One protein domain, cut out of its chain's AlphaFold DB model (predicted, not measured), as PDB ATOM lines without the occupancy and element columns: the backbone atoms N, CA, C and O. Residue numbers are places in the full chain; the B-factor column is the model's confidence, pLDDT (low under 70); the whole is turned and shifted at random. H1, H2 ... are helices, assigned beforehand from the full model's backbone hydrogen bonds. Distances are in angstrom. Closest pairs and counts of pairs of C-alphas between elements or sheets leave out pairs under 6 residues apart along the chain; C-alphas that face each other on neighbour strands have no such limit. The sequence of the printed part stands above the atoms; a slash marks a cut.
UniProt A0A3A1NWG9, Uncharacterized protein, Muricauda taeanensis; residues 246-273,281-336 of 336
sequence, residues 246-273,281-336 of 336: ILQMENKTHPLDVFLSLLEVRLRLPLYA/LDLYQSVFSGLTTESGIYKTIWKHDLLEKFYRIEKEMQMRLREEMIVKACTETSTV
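Overview. This is residues 246 to 273 and 281 to 336 of the 336 residues of an uncharacterized protein of Muricauda taeanensis (UniProt A0A3A1NWG9). One long helix, H4, makes the longest axis, and its last part, residues 328 to 335, sticks out with Val 336. H1 and H2 pack on H4 nearer its beginning, while short H3 sits near the beginnings of H1 and H4. The printed part has 84 residues, with four named helices, H1 to H4 in order, and no named strand: class all helix. It is loose, radius of gyration of the C-alphas 15.4 A, spanning 52 by 24 by 22 A.

Along the chain. H4, residues 307 to 335, runs 43.5 A from C-alpha 307 at (-16.112, 33.571, -5.242) to C-alpha 335 at (12.403, 24.218, -36.763). H1, residues 253 to 268, measures 22.9 A; H2 is residues 281 to 287 and H3 residues 296 to 303.

Arrangement. H4 touches H1 with residues 309 to 320 alone, closest C-alphas Ile 313 and Glu 264, 6.7 A. H2 touches H4, closest C-alphas Leu 281 and Leu 321, 6.0 A, at a shallow tilt of 22 degrees, opposite ways. H3 is close to but not clearly touching H4, closest C-alphas Ile 301 and Leu 307, 5.5 A. Every O i to N i+4 pair is within hydrogen-bond range in H1, H2 and H3; in H4, 23 of 25.

Size, cuts and confidence. Residues 274 to 280 are not printed, leaving 17.0 A between C-alphas 273 and 281. Residues 332 to 336 are under pLDDT 70.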
ATOM      1  N   ILE A 246     -24.601  28.345 -19.956       93.06
ATOM      2  CA  ILE A 246     -24.827  28.744 -18.555       93.06
ATOM      3  C   ILE A 246     -25.275  30.204 -18.457       93.06
ATOM      4  O   ILE A 246     -26.187  30.519 -17.691       93.06
ATOM      5  N   LEU A 247     -24.685  31.112 -19.242       90.38
ATOM      6  CA  LEU A 247     -25.072  32.527 -19.228       90.38
ATOM      7  C   LEU A 247     -26.542  32.751 -19.627       90.38
ATOM      8  O   LEU A 247     -27.146  33.714 -19.148       90.38
ATOM      9  N   GLN A 248     -27.127  31.860 -20.434       91.50
ATOM     10  CA  GLN A 248     -28.527  31.936 -20.870       91.50
ATOM     11  C   GLN A 248     -29.514  31.232 -19.922       91.50
ATOM     12  O   GLN A 248     -30.718  31.440 -20.044       91.50
ATOM     13  N   MET A 249     -29.046  30.422 -18.968       91.44
ATOM     14  CA  MET A 249     -29.923  29.688 -18.043       91.44
ATOM     15  C   MET A 249     -30.545  30.605 -16.987       91.44
ATOM     16  O   MET A 249     -29.890  31.511 -16.481       91.44
ATOM     17  N   GLU A 250     -31.787  30.352 -16.573       87.69
ATOM     18  CA  GLU A 250     -32.409  31.107 -15.475       87.69
ATOM     19  C   GLU A 250     -31.743  30.796 -14.127       87.69
ATOM     20  O   GLU A 250     -31.270  31.705 -13.439       87.69
ATOM     21  N   ASN A 251     -31.633  29.507 -13.782       89.25
ATOM     22  CA  ASN A 251     -30.906  29.028 -12.608       89.25
ATOM     23  C   ASN A 251     -29.502  28.567 -13.009       89.25
ATOM     24  O   ASN A 251     -29.336  27.543 -13.670       89.25
ATOM     25  N   LYS A 252     -28.494  29.337 -12.598       91.62
ATOM     26  CA  LYS A 252     -27.098  29.129 -12.996       91.62
ATOM     27  C   LYS A 252     -26.253  28.450 -11.922       91.62
ATOM     28  O   LYS A 252     -25.126  28.085 -12.215       91.62
ATOM     29  N   THR A 253     -26.753  28.293 -10.695       90.44
ATOM     30  CA  THR A 253     -25.917  27.952  -9.532       90.44
ATOM     31  C   THR A 253     -25.249  26.588  -9.665       90.44
ATOM     32  O   THR A 253     -24.027  26.507  -9.619       90.44
ATOM     33  N   HIS A 254     -26.036  25.530  -9.868       92.38
ATOM     34  CA  HIS A 254     -25.495  24.180 -10.023       92.38
ATOM     35  C   HIS A 254     -24.674  24.017 -11.320       92.38
ATOM     36  O   HIS A 254     -23.531  23.572 -11.227       92.38
ATOM     37  N   PRO A 255     -25.155  24.457 -12.506       94.56
ATOM     38  CA  PRO A 255     -24.351  24.412 -13.730       94.56
ATOM     39  C   PRO A 255     -23.007  25.144 -13.626       94.56
ATOM     40  O   PRO A 255     -22.005  24.677 -14.166       94.56
ATOM     41  N   LEU A 256     -22.972  26.278 -12.921       94.31
ATOM     42  CA  LEU A 256     -21.748  27.037 -12.684       94.31
ATOM     43  C   LEU A 256     -20.772  26.280 -11.779       94.31
ATOM     44  O   LEU A 256     -19.583  26.267 -12.076       94.31
ATOM     45  N   ASP A 257     -21.244  25.641 -10.709       93.94
ATOM     46  CA  ASP A 257     -20.365  24.838  -9.855       93.94
ATOM     47  C   ASP A 257     -19.762  23.646 -10.616       93.94
ATOM     48  O   ASP A 257     -18.544  23.458 -10.587       93.94
ATOM     49  N   VAL A 258     -20.582  22.926 -11.397       96.12
ATOM     50  CA  VAL A 258     -20.116  21.850 -12.290       96.12
ATOM     51  C   VAL A 258     -19.071  22.377 -13.273       96.12
ATOM     52  O   VAL A 258     -18.004  21.785 -13.422       96.12
ATOM     53  N   PHE A 259     -19.332  23.519 -13.913       96.56
ATOM     54  CA  PHE A 259     -18.393  24.149 -14.839       96.56
ATOM     55  C   PHE A 259     -17.043  24.468 -14.187       96.56
ATOM     56  O   PHE A 259     -15.994  24.175 -14.766       96.56
ATOM     57  N   LEU A 260     -17.053  25.037 -12.979       95.88
ATOM     58  CA  LEU A 260     -15.827  25.338 -12.243       95.88
ATOM     59  C   LEU A 260     -15.078  24.060 -11.845       95.88
ATOM     60  O   LEU A 260     -13.857  24.022 -11.962       95.88
ATOM     61  N   SER A 261     -15.782  22.998 -11.444       96.81
ATOM     62  CA  SER A 261     -15.156  21.699 -11.161       96.81
ATOM     63  C   SER A 261     -14.513  21.072 -12.406       96.81
ATOM     64  O   SER A 261     -13.401  20.552 -12.333       96.81
ATOM     65  N   LEU A 262     -15.152  21.175 -13.575       97.56
ATOM     66  CA  LEU A 262     -14.582  20.702 -14.842       97.56
ATOM     67  C   LEU A 262     -13.335  21.506 -15.246       97.56
ATOM     68  O   LEU A 262     -12.360  20.929 -15.731       97.56
ATOM     69  N   LEU A 263     -13.339  22.829 -15.031       96.81
ATOM     70  CA  LEU A 263     -12.144  23.656 -15.225       96.81
ATOM     71  C   LEU A 263     -11.015  23.226 -14.288       96.81
ATOM     72  O   LEU A 263      -9.867  23.154 -14.717       96.81
ATOM     73  N   GLU A 264     -11.332  22.899 -13.037       96.88
ATOM     74  CA  GLU A 264     -10.356  22.409 -12.065       96.88
ATOM     75  C   GLU A 264      -9.727  21.077 -12.510       96.88
ATOM     76  O   GLU A 264      -8.507  20.932 -12.444       96.88
ATOM     77  N   VAL A 265     -10.499  20.144 -13.086       96.50
ATOM     78  CA  VAL A 265      -9.929  18.938 -13.725       96.50
ATOM     79  C   VAL A 265      -8.970  19.315 -14.854       96.50
ATOM     80  O   VAL A 265      -7.822  18.868 -14.866       96.50
ATOM     81  N   ARG A 266      -9.399  20.183 -15.780       95.19
ATOM     82  CA  ARG A 266      -8.562  20.639 -16.902       95.19
ATOM     83  C   ARG A 266      -7.253  21.281 -16.432       95.19
ATOM     84  O   ARG A 266      -6.234  21.113 -17.104       95.19
ATOM     85  N   LEU A 267      -7.289  22.031 -15.330       95.06
ATOM     86  CA  LEU A 267      -6.133  22.700 -14.736       95.06
ATOM     87  C   LEU A 267      -5.179  21.724 -14.049       95.06
ATOM     88  O   LEU A 267      -3.978  21.972 -14.066       95.06
ATOM     89  N   ARG A 268      -5.668  20.619 -13.482       92.56
ATOM     90  CA  ARG A 268      -4.818  19.597 -12.851       92.56
ATOM     91  C   ARG A 268      -4.094  18.722 -13.873       92.56
ATOM     92  O   ARG A 268      -2.958  18.338 -13.631       92.56
ATOM     93  N   LEU A 269      -4.694  18.482 -15.038       91.75
ATOM     94  CA  LEU A 269      -4.086  17.648 -16.077       91.75
ATOM     95  C   LEU A 269      -2.802  18.261 -16.662       91.75
ATOM     96  O   LEU A 269      -2.776  19.462 -16.963       91.75
ATOM     97  N   PRO A 270      -1.755  17.450 -16.902       90.25
ATOM     98  CA  PRO A 270      -0.542  17.936 -17.535       90.25
ATOM     99  C   PRO A 270      -0.795  18.350 -18.990       90.25
ATOM    100  O   PRO A 270      -1.693  17.840 -19.662       90.25
ATOM    101  N   LEU A 271       0.032  19.259 -19.515       89.56
ATOM    102  CA  LEU A 271      -0.129  19.809 -20.870       89.56
ATOM    103  C   LEU A 271      -0.109  18.755 -21.985       89.56
ATOM    104  O   LEU A 271      -0.713  18.964 -23.033       89.56
ATOM    105  N   TYR A 272       0.560  17.623 -21.765       88.12
ATOM    106  CA  TYR A 272       0.637  16.520 -22.723       88.12
ATOM    107  C   TYR A 272      -0.517  15.509 -22.596       88.12
ATOM    108  O   TYR A 272      -0.588  14.588 -23.407       88.12
ATOM    109  N   ALA A 273      -1.404  15.643 -21.600       86.06
ATOM    110  CA  ALA A 273      -2.439  14.645 -21.308       86.06
ATOM    111  C   ALA A 273      -3.442  14.461 -22.452       86.06
ATOM    112  O   ALA A 273      -3.912  13.350 -22.692       86.06
ATOM    113  N   LEU A 281      -5.191  29.787 -23.390       93.31
ATOM    114  CA  LEU A 281      -5.410  31.148 -23.889       93.31
ATOM    115  C   LEU A 281      -6.880  31.390 -24.261       93.31
ATOM    116  O   LEU A 281      -7.474  32.374 -23.815       93.31
ATOM    117  N   ASP A 282      -7.471  30.473 -25.026       92.19
ATOM    118  CA  ASP A 282      -8.860  30.564 -25.482       92.19
ATOM    119  C   ASP A 282      -9.834  30.481 -24.299       92.19
ATOM    120  O   ASP A 282     -10.816  31.232 -24.239       92.19
ATOM    121  N   LEU A 283      -9.546  29.599 -23.335       92.94
ATOM    122  CA  LEU A 283     -10.307  29.466 -22.091       92.94
ATOM    123  C   LEU A 283     -10.260  30.753 -21.272       92.94
ATOM    124  O   LEU A 283     -11.306  31.272 -20.877       92.94
ATOM    125  N   TYR A 284      -9.059  31.295 -21.056       93.75
ATOM    126  CA  TYR A 284      -8.874  32.509 -20.273       93.75
ATOM    127  C   TYR A 284      -9.630  33.691 -20.886       93.75
ATOM    128  O   TYR A 284     -10.355  34.411 -20.194       93.75
ATOM    129  N   GLN A 285      -9.517  33.861 -22.203       92.25
ATOM    130  CA  GLN A 285     -10.224  34.913 -22.924       92.25
ATOM    131  C   GLN A 285     -11.744  34.749 -22.840       92.25
ATOM    132  O   GLN A 285     -12.446  35.717 -22.551       92.25
ATOM    133  N   SER A 286     -12.253  33.532 -23.044       89.56
ATOM    134  CA  SER A 286     -13.696  33.268 -23.084       89.56
ATOM    135  C   SER A 286     -14.378  33.413 -21.722       89.56
ATOM    136  O   SER A 286     -15.532  33.834 -21.662       89.56
ATOM    137  N   VAL A 287     -13.684  33.040 -20.644       89.62
ATOM    138  CA  VAL A 287     -14.271  32.968 -19.301       89.62
ATOM    139  C   VAL A 287     -13.942  34.207 -18.476       89.62
ATOM    140  O   VAL A 287     -14.849  34.769 -17.875       89.62
ATOM    141  N   PHE A 288     -12.688  34.670 -18.466       89.56
ATOM    142  CA  PHE A 288     -12.215  35.665 -17.493       89.56
ATOM    143  C   PHE A 288     -12.040  37.075 -18.071       89.56
ATOM    144  O   PHE A 288     -12.361  38.051 -17.398       89.56
ATOM    145  N   SER A 289     -11.594  37.220 -19.327       82.81
ATOM    146  CA  SER A 289     -11.111  38.516 -19.855       82.81
ATOM    147  C   SER A 289     -12.143  39.654 -19.974       82.81
ATOM    148  O   SER A 289     -11.761  40.798 -20.215       82.81
ATOM    149  N   GLY A 290     -13.435  39.369 -19.784       75.06
ATOM    150  CA  GLY A 290     -14.525  40.350 -19.851       75.06
ATOM    151  C   GLY A 290     -15.400  40.427 -18.600       75.06
ATOM    152  O   GLY A 290     -16.433  41.094 -18.633       75.06
ATOM    153  N   LEU A 291     -15.039  39.736 -17.514       82.31
ATOM    154  CA  LEU A 291     -15.847  39.726 -16.298       82.31
ATOM    155  C   LEU A 291     -15.557  40.941 -15.423       82.31
ATOM    156  O   LEU A 291     -14.422  41.220 -15.047       82.31
ATOM    157  N   THR A 292     -16.622  41.646 -15.059       77.31
ATOM    158  CA  THR A 292     -16.593  42.761 -14.108       77.31
ATOM    159  C   THR A 292     -17.461  42.442 -12.898       77.31
ATOM    160  O   THR A 292     -18.366  41.608 -12.971       77.31
ATOM    161  N   THR A 293     -17.259  43.160 -11.792       75.75
ATOM    162  CA  THR A 293     -18.105  43.041 -10.589       75.75
ATOM    163  C   THR A 293     -19.581  43.363 -10.855       75.75
ATOM    164  O   THR A 293     -20.468  42.919 -10.125       75.75
ATOM    165  N   GLU A 294     -19.864  44.107 -11.924       74.44
ATOM    166  CA  GLU A 294     -21.216  44.457 -12.359       74.44
ATOM    167  C   GLU A 294     -21.886  43.360 -13.200       74.44
ATOM    168  O   GLU A 294     -23.113  43.355 -13.340       74.44
ATOM    169  N   SER A 295     -21.105  42.406 -13.720       80.88
ATOM    170  CA  SER A 295     -21.598  41.309 -14.550       80.88
ATOM    171  C   SER A 295     -22.602  40.450 -13.776       80.88
ATOM    172  O   SER A 295     -22.351  40.036 -12.644       80.88
ATOM    173  N   GLY A 296     -23.747  40.133 -14.390       80.62
ATOM    174  CA  GLY A 296     -24.806  39.346 -13.739       80.62
ATOM    175  C   GLY A 296     -24.315  37.993 -13.209       80.62
ATOM    176  O   GLY A 296     -24.692  37.592 -12.112       80.62
ATOM    177  N   ILE A 297     -23.404  37.342 -13.937       82.38
ATOM    178  CA  ILE A 297     -22.775  36.085 -13.514       82.38
ATOM    179  C   ILE A 297     -21.852  36.263 -12.300       82.38
ATOM    180  O   ILE A 297     -21.838  35.403 -11.427       82.38
ATOM    181  N   TYR A 298     -21.158  37.399 -12.173       84.44
ATOM    182  CA  TYR A 298     -20.336  37.703 -10.998       84.44
ATOM    183  C   TYR A 298     -21.204  37.855  -9.743       84.44
ATOM    184  O   TYR A 298     -20.871  37.341  -8.678       84.44
ATOM    185  N   LYS A 299     -22.383  38.480  -9.876       83.75
ATOM    186  CA  LYS A 299     -23.372  38.542  -8.786       83.75
ATOM    187  C   LYS A 299     -23.867  37.151  -8.388       83.75
ATOM    188  O   LYS A 299     -24.051  36.904  -7.200       83.75
ATOM    189  N   THR A 300     -24.060  36.244  -9.350       85.56
ATOM    190  CA  THR A 300     -24.384  34.835  -9.072       85.56
ATOM    191  C   THR A 300     -23.244  34.139  -8.328       85.56
ATOM    192  O   THR A 300     -23.502  33.541  -7.289       85.56
ATOM    193  N   ILE A 301     -22.000  34.261  -8.806       88.25
ATOM    194  CA  ILE A 301     -20.804  33.699  -8.151       88.25
ATOM    195  C   ILE A 301     -20.737  34.152  -6.687       88.25
ATOM    196  O   ILE A 301     -20.594  33.326  -5.789       88.25
ATOM    197  N   TRP A 302     -20.900  35.454  -6.442       85.81
ATOM    198  CA  TRP A 302     -20.861  36.026  -5.098       85.81
ATOM    199  C   TRP A 302     -22.018  35.549  -4.213       85.81
ATOM    200  O   TRP A 302     -21.798  35.130  -3.082       85.81
ATOM    201  N   LYS A 303     -23.255  35.569  -4.728       87.94
ATOM    202  CA  LYS A 303     -24.457  35.182  -3.971       87.94
ATOM    203  C   LYS A 303     -24.429  33.719  -3.512       87.94
ATOM    204  O   LYS A 303     -25.090  33.386  -2.531       87.94
ATOM    205  N   HIS A 304     -23.717  32.860  -4.234       86.19
ATOM    206  CA  HIS A 304     -23.671  31.419  -3.991       86.19
ATOM    207  C   HIS A 304     -22.332  30.934  -3.427       86.19
ATOM    208  O   HIS A 304     -22.049  29.747  -3.512       86.19
ATOM    209  N   ASP A 305     -21.530  31.838  -2.856       88.69
ATOM    210  CA  ASP A 305     -20.271  31.510  -2.168       88.69
ATOM    211  C   ASP A 305     -19.236  30.776  -3.045       88.69
ATOM    212  O   ASP A 305     -18.385  30.027  -2.580       88.69
ATOM    213  N   LEU A 306     -19.282  31.016  -4.360       89.81
ATOM    214  CA  LEU A 306     -18.336  30.442  -5.325       89.81
ATOM    215  C   LEU A 306     -17.145  31.368  -5.596       89.81
ATOM    216  O   LEU A 306     -16.306  31.066  -6.444       89.81
ATOM    217  N   LEU A 307     -17.071  32.517  -4.919       90.69
ATOM    218  CA  LEU A 307     -16.112  33.571  -5.242       90.69
ATOM    219  C   LEU A 307     -14.663  33.144  -4.984       90.69
ATOM    220  O   LEU A 307     -13.793  33.409  -5.812       90.69
ATOM    221  N   GLU A 308     -14.402  32.454  -3.874       91.38
ATOM    222  CA  GLU A 308     -13.062  31.947  -3.563       91.38
ATOM    223  C   GLU A 308     -12.606  30.907  -4.594       91.38
ATOM    224  O   GLU A 308     -11.519  31.036  -5.163       91.38
ATOM    225  N   LYS A 309     -13.469  29.925  -4.902       92.69
ATOM    226  CA  LYS A 309     -13.224  28.909  -5.938       92.69
ATOM    227  C   LYS A 309     -12.954  29.565  -7.294       92.69
ATOM    228  O   LYS A 309     -11.988  29.208  -7.963       92.69
ATOM    229  N   PHE A 310     -13.756  30.560  -7.670       93.06
ATOM    230  CA  PHE A 310     -13.598  31.293  -8.925       93.06
ATOM    231  C   PHE A 310     -12.235  31.996  -9.023       93.06
ATOM    232  O   PHE A 310     -11.522  31.814 -10.010       93.06
ATOM    233  N   TYR A 311     -11.829  32.737  -7.986       91.81
ATOM    234  CA  TYR A 311     -10.532  33.424  -7.968       91.81
ATOM    235  C   TYR A 311      -9.339  32.468  -7.926       91.81
ATOM    236  O   TYR A 311      -8.297  32.760  -8.519       91.81
ATOM    237  N   ARG A 312      -9.464  31.333  -7.229       95.25
ATOM    238  CA  ARG A 312      -8.440  30.282  -7.241       95.25
ATOM    239  C   ARG A 312      -8.230  29.755  -8.660       95.25
ATOM    240  O   ARG A 312      -7.101  29.771  -9.147       95.25
ATOM    241  N   ILE A 313      -9.316  29.379  -9.337       95.62
ATOM    242  CA  ILE A 313      -9.286  28.877 -10.718       95.62
ATOM    243  C   ILE A 313      -8.699  29.925 -11.670       95.62
ATOM    244  O   ILE A 313      -7.880  29.579 -12.515       95.62
ATOM    245  N   GLU A 314      -9.059  31.205 -11.532       94.88
ATOM    246  CA  GLU A 314      -8.489  32.274 -12.363       94.88
ATOM    247  C   GLU A 314      -6.961  32.361 -12.218       94.88
ATOM    248  O   GLU A 314      -6.238  32.425 -13.216       94.88
ATOM    249  N   LYS A 315      -6.446  32.319 -10.983       95.06
ATOM    250  CA  LYS A 315      -4.999  32.348 -10.719       95.06
ATOM    251  C   LYS A 315      -4.288  31.126 -11.293       95.06
ATOM    252  O   LYS A 315      -3.241  31.271 -11.924       95.06
ATOM    253  N   GLU A 316      -4.848  29.935 -11.106       95.88
ATOM    254  CA  GLU A 316      -4.305  28.699 -11.677       95.88
ATOM    255  C   GLU A 316      -4.306  28.726 -13.207       95.88
ATOM    256  O   GLU A 316      -3.303  28.378 -13.834       95.88
ATOM    257  N   MET A 317      -5.371  29.247 -13.818       95.25
ATOM    258  CA  MET A 317      -5.466  29.453 -15.262       95.25
ATOM    259  C   MET A 317      -4.361  30.379 -15.781       95.25
ATOM    260  O   MET A 317      -3.745  30.088 -16.805       95.25
ATOM    261  N   GLN A 318      -4.048  31.465 -15.068       95.00
ATOM    262  CA  GLN A 318      -2.942  32.357 -15.436       95.00
ATOM    263  C   GLN A 318      -1.578  31.656 -15.365       95.00
ATOM    264  O   GLN A 318      -0.719  31.914 -16.211       95.00
ATOM    265  N   MET A 319      -1.361  30.775 -14.384       95.56
ATOM    266  CA  MET A 319      -0.126  29.984 -14.288       95.56
ATOM    267  C   MET A 319      -0.016  28.996 -15.453       95.56
ATOM    268  O   MET A 319       0.996  28.984 -16.155       95.56
ATOM    269  N   ARG A 320      -1.087  28.243 -15.717       95.00
ATOM    270  CA  ARG A 320      -1.159  27.281 -16.822       95.00
ATOM    271  C   ARG A 320      -1.031  27.930 -18.201       95.00
ATOM    272  O   ARG A 320      -0.387  27.374 -19.084       95.00
ATOM    273  N   LEU A 321      -1.560  29.141 -18.377       94.62
ATOM    274  CA  LEU A 321      -1.366  29.931 -19.591       94.62
ATOM    275  C   LEU A 321       0.116  30.252 -19.836       94.62
ATOM    276  O   LEU A 321       0.592  30.132 -20.963       94.62
ATOM    277  N   ARG A 322       0.864  30.650 -18.797       95.44
ATOM    278  CA  ARG A 322       2.309  30.917 -18.923       95.44
ATOM    279  C   ARG A 322       3.072  29.656 -19.309       95.44
ATOM    280  O   ARG A 322       3.923  29.719 -20.190       95.44
ATOM    281  N   GLU A 323       2.744  28.532 -18.679       93.62
ATOM    282  CA  GLU A 323       3.327  27.226 -18.997       93.62
ATOM    283  C   GLU A 323       3.080  26.852 -20.468       93.62
ATOM    284  O   GLU A 323       4.025  26.532 -21.187       93.62
ATOM    285  N   GLU A 324       1.842  27.002 -20.954       94.38
ATOM    286  CA  GLU A 324       1.494  26.772 -22.362       94.38
ATOM    287  C   GLU A 324       2.332  27.646 -23.310       94.38
ATOM    288  O   GLU A 324       2.822  27.156 -24.329       94.38
ATOM    289  N   MET A 325       2.534  28.929 -22.983       94.56
ATOM    290  CA  MET A 325       3.341  29.834 -23.815       94.56
ATOM    291  C   MET A 325       4.824  29.450 -23.832       94.56
ATOM    292  O   MET A 325       5.455  29.529 -24.885       94.56
ATOM    293  N   ILE A 326       5.379  29.009 -22.699       94.06
ATOM    294  CA  ILE A 326       6.763  28.515 -22.627       94.06
ATOM    295  C   ILE A 326       6.921  27.282 -23.521       94.06
ATOM    296  O   ILE A 326       7.852  27.218 -24.322       94.06
ATOM    297  N   VAL A 327       5.988  26.326 -23.440       92.25
ATOM    298  CA  VAL A 327       6.017  25.118 -24.277       92.25
ATOM    299  C   VAL A 327       5.932  25.469 -25.765       92.25
ATOM    300  O   VAL A 327       6.721  24.941 -26.552       92.25
ATOM    301  N   LYS A 328       5.039  26.385 -26.168       90.81
ATOM    302  CA  LYS A 328       4.955  26.863 -27.563       90.81
ATOM    303  C   LYS A 328       6.273  27.485 -28.030       90.81
ATOM    304  O   LYS A 328       6.801  27.089 -29.063       90.81
ATOM    305  N   ALA A 329       6.869  28.368 -27.229       91.25
ATOM    306  CA  ALA A 329       8.139  29.008 -27.575       91.25
ATOM    307  C   ALA A 329       9.290  27.994 -27.746       91.25
ATOM    308  O   ALA A 329      10.082  28.102 -28.685       91.25
ATOM    309  N   CYS A 330       9.372  26.986 -26.873       87.56
ATOM    310  CA  CYS A 330      10.398  25.939 -26.946       87.56
ATOM    311  C   CYS A 330      10.192  24.951 -28.109       87.56
ATOM    312  O   CYS A 330      11.157  24.380 -28.613       87.56
ATOM    313  N   THR A 331       8.948  24.727 -28.537       82.81
ATOM    314  CA  THR A 331       8.639  23.794 -29.636       82.81
ATOM    315  C   THR A 331       8.765  24.450 -31.012       82.81
ATOM    316  O   THR A 331       9.303  23.831 -31.927       82.81
ATOM    317  N   GLU A 332       8.366  25.716 -31.164       67.06
ATOM    318  CA  GLU A 332       8.457  26.459 -32.434       67.06
ATOM    319  C   GLU A 332       9.907  26.780 -32.834       67.06
ATOM    320  O   GLU A 332      10.267  26.726 -34.011       67.06
ATOM    321  N   THR A 333      10.787  27.018 -31.858       53.06
ATOM    322  CA  THR A 333      12.221  27.288 -32.084       53.06
ATOM    323  C   THR A 333      13.027  26.068 -32.549       53.06
ATOM    324  O   THR A 333      14.166  26.225 -32.979       53.06
ATOM    325  N   SER A 334      12.446  24.862 -32.543       44.88
ATOM    326  CA  SER A 334      13.111  23.622 -32.983       44.88
ATOM    327  C   SER A 334      13.021  23.357 -34.499       44.88
ATOM    328  O   SER A 334      13.355  22.261 -34.945       44.88
ATOM    329  N   THR A 335      12.563  24.333 -35.296       33.50
ATOM    330  CA  THR A 335      12.403  24.218 -36.763       33.50
ATOM    331  C   THR A 335      13.251  25.198 -37.588       33.50
ATOM    332  O   THR A 335      12.949  25.417 -38.761       33.50
ATOM    333  N   VAL A 336      14.329  25.754 -37.020       30.53
ATOM    334  CA  VAL A 336      15.298  26.603 -37.748       30.53
ATOM    335  C   VAL A 336      16.637  25.904 -37.915       30.53
ATOM    336  O   VAL A 336      17.157  25.393 -36.897       30.53
TER     337      VAL A 336